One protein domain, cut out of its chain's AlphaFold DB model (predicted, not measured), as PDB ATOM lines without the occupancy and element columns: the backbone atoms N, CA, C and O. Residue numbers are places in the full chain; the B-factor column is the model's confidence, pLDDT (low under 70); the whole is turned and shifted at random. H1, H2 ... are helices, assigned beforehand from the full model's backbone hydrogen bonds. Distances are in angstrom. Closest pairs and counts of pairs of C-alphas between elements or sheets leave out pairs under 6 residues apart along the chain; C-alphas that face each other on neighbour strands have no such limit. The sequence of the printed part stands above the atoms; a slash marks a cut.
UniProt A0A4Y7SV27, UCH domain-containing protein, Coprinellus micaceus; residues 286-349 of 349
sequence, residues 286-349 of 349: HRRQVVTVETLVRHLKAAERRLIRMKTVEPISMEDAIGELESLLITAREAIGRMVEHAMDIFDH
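What this domain is: This is residues 286 to 349 of the 349 residues of the protein "UCH domain-containing protein" of Coprinellus micaceus (UniProt A0A4Y7SV27). Two long helices, H2 and H1, make a narrow U: the chain runs one way along H1, turns round at one end through residues 311 to 317, and comes back beside it along H2, with a slim gap between the two. The end of H2, residues 340 to 347, sticks out with residues 348 and 349. The printed part has 64 residues, two named helices and no named strand, and is all helix. It is only just loose, close to extended, with a radius of gyration of the C-alphas of 15.7 A, and a rod spanning 53 by 20 by 9 A.

How they stand to each other: H2, residues 318 to 347, and H1, residues 286 to 310, are near each other: 17 pairs of their C-alphas are within 10 A, and the closest are 8.4 A apart. Their N-to-C directions are (0.14, -0.05, 0.99) for H2 and (-0.34, 0.06, -0.94) for H1. Every O i to N i+4 pair is within hydrogen-bond range in H1, and 25 of 26 in H2.

Where its parts are: H2 measures 43.2 A from C-alpha 318 at (0.712, 44.268, -13.923) to C-alpha 347 at (6.869, 41.901, 28.760). H1 measures 36.4 A and begins with C-alpha 286 at (13.581, 51.267, 24.122).

The domain as a whole: The C-alphas of Glu 314 and His 349, the two farthest apart, are 53.7 A apart. The printed part has no cut, and the link from H1 to H2 is short. Residues 312 to 317 stand free. Confidence is under 70 at residues 286 to 287, 307, 310 to 311, 313 to 316 and 349.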
ATOM      1  N   HIS A 286      14.864  50.817  24.677       67.12
ATOM      2  CA  HIS A 286      13.581  51.267  24.122       67.12
ATOM      3  C   HIS A 286      13.749  52.382  23.085       67.12
ATOM      4  O   HIS A 286      13.138  52.330  22.021       67.12
ATOM      5  N   ARG A 287      14.632  53.362  23.328       68.94
ATOM      6  CA  ARG A 287      14.907  54.420  22.338       68.94
ATOM      7  C   ARG A 287      15.482  53.864  21.035       68.94
ATOM      8  O   ARG A 287      15.083  54.317  19.966       68.94
ATOM      9  N   ARG A 288      16.373  52.867  21.096       70.88
ATOM     10  CA  ARG A 288      16.907  52.203  19.891       70.88
ATOM     11  C   ARG A 288      15.819  51.431  19.135       70.88
ATOM     12  O   ARG A 288      15.755  51.540  17.914       70.88
ATOM     13  N   GLN A 289      14.928  50.741  19.849       71.06
ATOM     14  CA  GLN A 289      13.804  50.009  19.250       71.06
ATOM     15  C   GLN A 289      12.785  50.938  18.568       71.06
ATOM     16  O   GLN A 289      12.352  50.672  17.446       71.06
ATOM     17  N   VAL A 290      12.453  52.070  19.195       71.56
ATOM     18  CA  VAL A 290      11.573  53.088  18.593       71.56
ATOM     19  C   VAL A 290      12.190  53.643  17.309       71.56
ATOM     20  O   VAL A 290      11.502  53.747  16.294       71.56
ATOM     21  N   VAL A 291      13.501  53.912  17.311       74.88
ATOM     22  CA  VAL A 291      14.208  54.370  16.107       74.88
ATOM     23  C   VAL A 291      14.108  53.337  14.986       74.88
ATOM     24  O   VAL A 291      13.798  53.728  13.865       74.88
ATOM     25  N   THR A 292      14.280  52.038  15.267       76.81
ATOM     26  CA  THR A 292      14.146  50.981  14.244       76.81
ATOM     27  C   THR A 292      12.732  50.858  13.668       76.81
ATOM     28  O   THR A 292      12.580  50.675  12.458       76.81
ATOM     29  N   VAL A 293      11.695  51.023  14.495       75.94
ATOM     30  CA  VAL A 293      10.294  51.024  14.037       75.94
ATOM     31  C   VAL A 293      10.044  52.219  13.112       75.94
ATOM     32  O   VAL A 293       9.455  52.069  12.039       75.94
ATOM     33  N   GLU A 294      10.531  53.407  13.477       72.06
ATOM     34  CA  GLU A 294      10.381  54.601  12.643       72.06
ATOM     35  C   GLU A 294      11.070  54.467  11.282       72.06
ATOM     36  O   GLU A 294      10.504  54.890  10.265       72.06
ATOM     37  N   THR A 295      12.273  53.885  11.227       76.81
ATOM     38  CA  THR A 295      12.948  53.626   9.947       76.81
ATOM     39  C   THR A 295      12.134  52.671   9.087       76.81
ATOM     40  O   THR A 295      11.934  52.953   7.903       76.81
ATOM     41  N   LEU A 296      11.594  51.599   9.669       75.38
ATOM     42  CA  LEU A 296      10.766  50.631   8.949       75.38
ATOM     43  C   LEU A 296       9.499  51.289   8.376       75.38
ATOM     44  O   LEU A 296       9.206  51.144   7.187       75.38
ATOM     45  N   VAL A 297       8.817  52.130   9.158       78.75
ATOM     46  CA  VAL A 297       7.662  52.918   8.684       78.75
ATOM     47  C   VAL A 297       8.054  53.871   7.546       78.75
ATOM     48  O   VAL A 297       7.301  54.026   6.577       78.75
ATOM     49  N   ARG A 298       9.231  54.511   7.610       75.00
ATOM     50  CA  ARG A 298       9.727  55.368   6.515       75.00
ATOM     51  C   ARG A 298       9.996  54.565   5.241       75.00
ATOM     52  O   ARG A 298       9.653  55.054   4.160       75.00
ATOM     53  N   HIS A 299      10.560  53.363   5.355       76.62
ATOM     54  CA  HIS A 299      10.800  52.473   4.217       76.62
ATOM     55  C   HIS A 299       9.492  52.013   3.566       76.62
ATOM     56  O   HIS A 299       9.358  52.137   2.346       76.62
ATOM     57  N   LEU A 300       8.492  51.612   4.358       78.06
ATOM     58  CA  LEU A 300       7.171  51.231   3.844       78.06
ATOM     59  C   LEU A 300       6.479  52.390   3.112       78.06
ATOM     60  O   LEU A 300       6.030  52.229   1.978       78.06
ATOM     61  N   LYS A 301       6.492  53.603   3.684       78.88
ATOM     62  CA  LYS A 301       5.955  54.805   3.011       78.88
ATOM     63  C   LYS A 301       6.712  55.154   1.726       78.88
ATOM     64  O   LYS A 301       6.145  55.728   0.796       78.88
ATOM     65  N   ALA A 302       8.017  54.885   1.666       73.12
ATOM     66  CA  ALA A 302       8.801  55.097   0.454       73.12
ATOM     67  C   ALA A 302       8.452  54.072  -0.636       73.12
ATOM     68  O   ALA A 302       8.336  54.466  -1.800       73.12
ATOM     69  N   ALA A 303       8.243  52.808  -0.264       73.75
ATOM     70  CA  ALA A 303       7.791  51.752  -1.166       73.75
ATOM     71  C   ALA A 303       6.390  52.052  -1.725       73.75
ATOM     72  O   ALA A 303       6.203  52.034  -2.940       73.75
ATOM     73  N   GLU A 304       5.448  52.469  -0.876       79.56
ATOM     74  CA  GLU A 304       4.103  52.892  -1.288       79.56
ATOM     75  C   GLU A 304       4.154  54.009  -2.344       79.56
ATOM     76  O   GLU A 304       3.521  53.925  -3.398       79.56
ATOM     77  N   ARG A 305       4.983  55.039  -2.125       78.62
ATOM     78  CA  ARG A 305       5.165  56.126  -3.102       78.62
ATOM     79  C   ARG A 305       5.758  55.651  -4.428       78.62
ATOM     80  O   ARG A 305       5.427  56.227  -5.464       78.62
ATOM     81  N   ARG A 306       6.644  54.650  -4.418       72.31
ATOM     82  CA  ARG A 306       7.172  54.046  -5.654       72.31
ATOM     83  C   ARG A 306       6.068  53.304  -6.399       72.31
ATOM     84  O   ARG A 306       5.927  53.515  -7.598       72.31
ATOM     85  N   LEU A 307       5.230  52.559  -5.681       68.25
ATOM     86  CA  LEU A 307       4.100  51.836  -6.259       68.25
ATOM     87  C   LEU A 307       3.080  52.777  -6.917       68.25
ATOM     88  O   LEU A 307       2.624  52.528  -8.031       68.25
ATOM     89  N   ILE A 308       2.760  53.897  -6.260       77.31
ATOM     90  CA  ILE A 308       1.859  54.920  -6.817       77.31
ATOM     91  C   ILE A 308       2.424  55.483  -8.128       77.31
ATOM     92  O   ILE A 308       1.675  55.679  -9.080       77.31
ATOM     93  N   ARG A 309       3.743  55.702  -8.208       73.06
ATOM     94  CA  ARG A 309       4.401  56.167  -9.440       73.06
ATOM     95  C   ARG A 309       4.392  55.098 -10.530       73.06
ATOM     96  O   ARG A 309       4.155  55.433 -11.685       73.06
ATOM     97  N   MET A 310       4.595  53.831 -10.175       63.84
ATOM     98  CA  MET A 310       4.543  52.721 -11.132       63.84
ATOM     99  C   MET A 310       3.146  52.548 -11.735       63.84
ATOM    100  O   MET A 310       3.044  52.349 -12.935       63.84
ATOM    101  N   LYS A 311       2.071  52.756 -10.960       64.44
ATOM    102  CA  LYS A 311       0.692  52.753 -11.491       64.44
ATOM    103  C   LYS A 311       0.410  53.841 -12.536       64.44
ATOM    104  O   LYS A 311      -0.587  53.744 -13.242       64.44
ATOM    105  N   THR A 312       1.238  54.886 -12.611       70.88
ATOM    106  CA  THR A 312       1.067  55.999 -13.563       70.88
ATOM    107  C   THR A 312       1.931  55.883 -14.819       70.88
ATOM    108  O   THR A 312       1.782  56.700 -15.725       70.88
ATOM    109  N   VAL A 313       2.824  54.892 -14.886       59.69
ATOM    110  CA  VAL A 313       3.691  54.632 -16.042       59.69
ATOM    111  C   VAL A 313       3.157  53.387 -16.760       59.69
ATOM    112  O   VAL A 313       2.688  52.465 -16.107       59.69
ATOM    113  N   GLU A 314       3.156  53.424 -18.093       61.34
ATOM    114  CA  GLU A 314       2.649  52.425 -19.054       61.34
ATOM    115  C   GLU A 314       2.817  50.937 -18.668       61.34
ATOM    116  O   GLU A 314       3.707  50.604 -17.885       61.34
ATOM    117  N   PRO A 315       1.980  50.028 -19.222       57.28
ATOM    118  CA  PRO A 315       1.754  48.684 -18.693       57.28
ATOM    119  C   PRO A 315       2.963  47.766 -18.904       57.28
ATOM    120  O   PRO A 315       2.991  46.918 -19.792       57.28
ATOM    121  N   ILE A 316       3.954  47.893 -18.030       58.28
ATOM    122  CA  ILE A 316       4.731  46.743 -17.580       58.28
ATOM    123  C   ILE A 316       3.706  45.762 -17.001       58.28
ATOM    124  O   ILE A 316       2.794  46.202 -16.295       58.28
ATOM    125  N   SER A 317       3.805  44.480 -17.372       70.50
ATOM    126  CA  SER A 317       2.862  43.424 -16.986       70.50
ATOM    127  C   SER A 317       2.452  43.603 -15.524       70.50
ATOM    128  O   SER A 317       3.271  43.443 -14.621       70.50
ATOM    129  N   MET A 318       1.198  44.014 -15.284       72.56
ATOM    130  CA  MET A 318       0.712  44.268 -13.923       72.56
ATOM    131  C   MET A 318       0.908  43.040 -13.029       72.56
ATOM    132  O   MET A 318       1.030  43.194 -11.821       72.56
ATOM    133  N   GLU A 319       0.958  41.848 -13.622       79.31
ATOM    134  CA  GLU A 319       1.166  40.576 -12.936       79.31
ATOM    135  C   GLU A 319       2.529  40.521 -12.227       79.31
ATOM    136  O   GLU A 319       2.577  40.151 -11.054       79.31
ATOM    137  N   ASP A 320       3.607  40.998 -12.859       76.12
ATOM    138  CA  ASP A 320       4.950  40.990 -12.258       76.12
ATOM    139  C   ASP A 320       5.055  42.012 -11.115       76.12
ATOM    140  O   ASP A 320       5.582  41.724 -10.040       76.12
ATOM    141  N   ALA A 321       4.466  43.199 -11.304       75.56
ATOM    142  CA  ALA A 321       4.435  44.243 -10.278       75.56
ATOM    143  C   ALA A 321       3.567  43.858  -9.065       75.56
ATOM    144  O   ALA A 321       3.856  44.265  -7.937       75.56
ATOM    145  N   ILE A 322       2.498  43.084  -9.286       81.62
ATOM    146  CA  ILE A 322       1.676  42.520  -8.210       81.62
ATOM    147  C   ILE A 322       2.474  41.452  -7.454       81.62
ATOM    148  O   ILE A 322       2.495  41.500  -6.226       81.62
ATOM    149  N   GLY A 323       3.189  40.566  -8.154       83.56
ATOM    150  CA  GLY A 323       4.023  39.536  -7.527       83.56
ATOM    151  C   GLY A 323       5.133  40.113  -6.641       83.56
ATOM    152  O   GLY A 323       5.299  39.690  -5.494       83.56
ATOM    153  N   GLU A 324       5.846  41.140  -7.116       78.12
ATOM    154  CA  GLU A 324       6.853  41.831  -6.297       78.12
ATOM    155  C   GLU A 324       6.228  42.474  -5.051       78.12
ATOM    156  O   GLU A 324       6.767  42.349  -3.947       78.12
ATOM    157  N   LEU A 325       5.064  43.117  -5.190       79.38
ATOM    158  CA  LEU A 325       4.369  43.737  -4.061       79.38
ATOM    159  C   LEU A 325       3.904  42.704  -3.030       79.38
ATOM    160  O   LEU A 325       4.059  42.932  -1.829       79.38
ATOM    161  N   GLU A 326       3.346  41.583  -3.478       84.62
ATOM    162  CA  GLU A 326       2.925  40.493  -2.598       84.62
ATOM    163  C   GLU A 326       4.115  39.920  -1.827       84.62
ATOM    164  O   GLU A 326       4.027  39.766  -0.607       84.62
ATOM    165  N   SER A 327       5.261  39.715  -2.487       81.75
ATOM    166  CA  SER A 327       6.478  39.238  -1.817       81.75
ATOM    167  C   SER A 327       6.978  40.212  -0.735       81.75
ATOM    168  O   SER A 327       7.364  39.802   0.365       81.75
ATOM    169  N   LEU A 328       6.893  41.521  -0.999       80.31
ATOM    170  CA  LEU A 328       7.325  42.565  -0.071       80.31
ATOM    171  C   LEU A 328       6.364  42.684   1.121       80.31
ATOM    172  O   LEU A 328       6.806  42.885   2.253       80.31
ATOM    173  N   LEU A 329       5.059  42.510   0.892       82.44
ATOM    174  CA  LEU A 329       4.050  42.477   1.953       82.44
ATOM    175  C   LEU A 329       4.181  41.238   2.845       82.44
ATOM    176  O   LEU A 329       4.033  41.366   4.061       82.44
ATOM    177  N   ILE A 330       4.490  40.069   2.275       86.19
ATOM    178  CA  ILE A 330       4.773  38.845   3.043       86.19
ATOM    179  C   ILE A 330       5.991  39.072   3.945       86.19
ATOM    180  O   ILE A 330       5.884  38.934   5.162       86.19
ATOM    181  N   THR A 331       7.095  39.552   3.367       84.00
ATOM    182  CA  THR A 331       8.332  39.855   4.108       84.00
ATOM    183  C   THR A 331       8.084  40.873   5.230       84.00
ATOM    184  O   THR A 331       8.554  40.706   6.357       84.00
ATOM    185  N   ALA A 332       7.307  41.931   4.961       81.62
ATOM    186  CA  ALA A 332       6.964  42.931   5.969       81.62
ATOM    187  C   ALA A 332       6.109  42.339   7.102       81.62
ATOM    188  O   ALA A 332       6.321  42.671   8.268       81.62
ATOM    189  N   ARG A 333       5.163  41.449   6.779       84.12
ATOM    190  CA  ARG A 333       4.311  40.781   7.770       84.12
ATOM    191  C   ARG A 333       5.120  39.855   8.678       84.12
ATOM    192  O   ARG A 333       4.903  39.877   9.885       84.12
ATOM    193  N   GLU A 334       6.061  39.102   8.120       86.00
ATOM    194  CA  GLU A 334       6.971  38.242   8.889       86.00
ATOM    195  C   GLU A 334       7.902  39.054   9.795       86.00
ATOM    196  O   GLU A 334       8.114  38.696  10.953       86.00
ATOM    197  N   ALA A 335       8.430  40.181   9.307       82.06
ATOM    198  CA  ALA A 335       9.242  41.082  10.123       82.06
ATOM    199  C   ALA A 335       8.441  41.665  11.300       82.06
ATOM    200  O   ALA A 335       8.932  41.682  12.426       82.06
ATOM    201  N   ILE A 336       7.195  42.091  11.061       84.12
ATOM    202  CA  ILE A 336       6.306  42.579  12.124       84.12
ATOM    203  C   ILE A 336       5.986  41.459  13.123       84.12
ATOM    204  O   ILE A 336       6.022  41.715  14.322       84.12
ATOM    205  N   GLY A 337       5.728  40.232  12.657       87.25
ATOM    206  CA  GLY A 337       5.504  39.069  13.525       87.25
ATOM    207  C   GLY A 337       6.666  38.837  14.489       87.25
ATOM    208  O   GLY A 337       6.461  38.845  15.700       87.25
ATOM    209  N   ARG A 338       7.899  38.789  13.966       85.56
ATOM    210  CA  ARG A 338       9.119  38.650  14.781       85.56
ATOM    211  C   ARG A 338       9.299  39.788  15.789       85.56
ATOM    212  O   ARG A 338       9.759  39.565  16.904       85.56
ATOM    213  N   MET A 339       8.938  41.018  15.414       81.62
ATOM    214  CA  MET A 339       8.996  42.163  16.329       81.62
ATOM    215  C   MET A 339       7.964  42.069  17.456       81.62
ATOM    216  O   MET A 339       8.257  42.510  18.566       81.62
ATOM    217  N   VAL A 340       6.775  41.527  17.181       86.56
ATOM    218  CA  VAL A 340       5.722  41.328  18.187       86.56
ATOM    219  C   VAL A 340       6.094  40.199  19.141       86.56
ATOM    220  O   VAL A 340       6.010  40.410  20.345       86.56
ATOM    221  N   GLU A 341       6.568  39.060  18.634       87.50
ATOM    222  CA  GLU A 341       7.042  37.938  19.462       87.50
ATOM    223  C   GLU A 341       8.156  38.391  20.413       87.50
ATOM    224  O   GLU A 341       8.026  38.273  21.626       87.50
ATOM    225  N   HIS A 342       9.180  39.067  19.885       83.62
ATOM    226  CA  HIS A 342      10.260  39.610  20.707       83.62
ATOM    227  C   HIS A 342       9.781  40.688  21.699       83.62
ATOM    228  O   HIS A 342      10.411  40.908  22.732       83.62
ATOM    229  N   ALA A 343       8.710  41.427  21.392       78.00
ATOM    230  CA  ALA A 343       8.129  42.365  22.347       78.00
ATOM    231  C   ALA A 343       7.395  41.626  23.473       78.00
ATOM    232  O   ALA A 343       7.558  42.009  24.626       78.00
ATOM    233  N   MET A 344       6.639  40.569  23.159       85.62
ATOM    234  CA  MET A 344       5.955  39.743  24.159       85.62
ATOM    235  C   MET A 344       6.949  39.069  25.111       85.62
ATOM    236  O   MET A 344       6.787  39.205  26.319       85.62
ATOM    237  N   ASP A 345       8.044  38.503  24.595       85.88
ATOM    238  CA  ASP A 345       9.112  37.905  25.416       85.88
ATOM    239  C   ASP A 345       9.741  38.897  26.415       85.88
ATOM    240  O   ASP A 345      10.244  38.505  27.465       85.88
ATOM    241  N   ILE A 346       9.735  40.198  26.100       85.19
ATOM    242  CA  ILE A 346      10.238  41.242  27.006       85.19
ATOM    243  C   ILE A 346       9.226  41.578  28.108       85.19
ATOM    244  O   ILE A 346       9.647  41.981  29.187       85.19
ATOM    245  N   PHE A 347       7.924  41.483  27.830       82.25
ATOM    246  CA  PHE A 347       6.869  41.901  28.760       82.25
ATOM    247  C   PHE A 347       6.313  40.764  29.632       82.25
ATOM    248  O   PHE A 347       5.671  41.063  30.634       82.25
ATOM    249  N   ASP A 348       6.564  39.499  29.282       84.44
ATOM    250  CA  ASP A 348       6.172  38.325  30.082       84.44
ATOM    251  C   ASP A 348       7.200  37.954  31.185       84.44
ATOM    252  O   ASP A 348       7.001  36.990  31.930       84.44
ATOM    253  N   HIS A 349       8.283  38.729  31.322       64.12
ATOM    254  CA  HIS A 349       9.264  38.673  32.416       64.12
ATOM    255  C   HIS A 349       9.155  39.908  33.312       64.12
ATOM    256  O   HIS A 349       9.296  39.739  34.546       64.12
TER     257      HIS A 349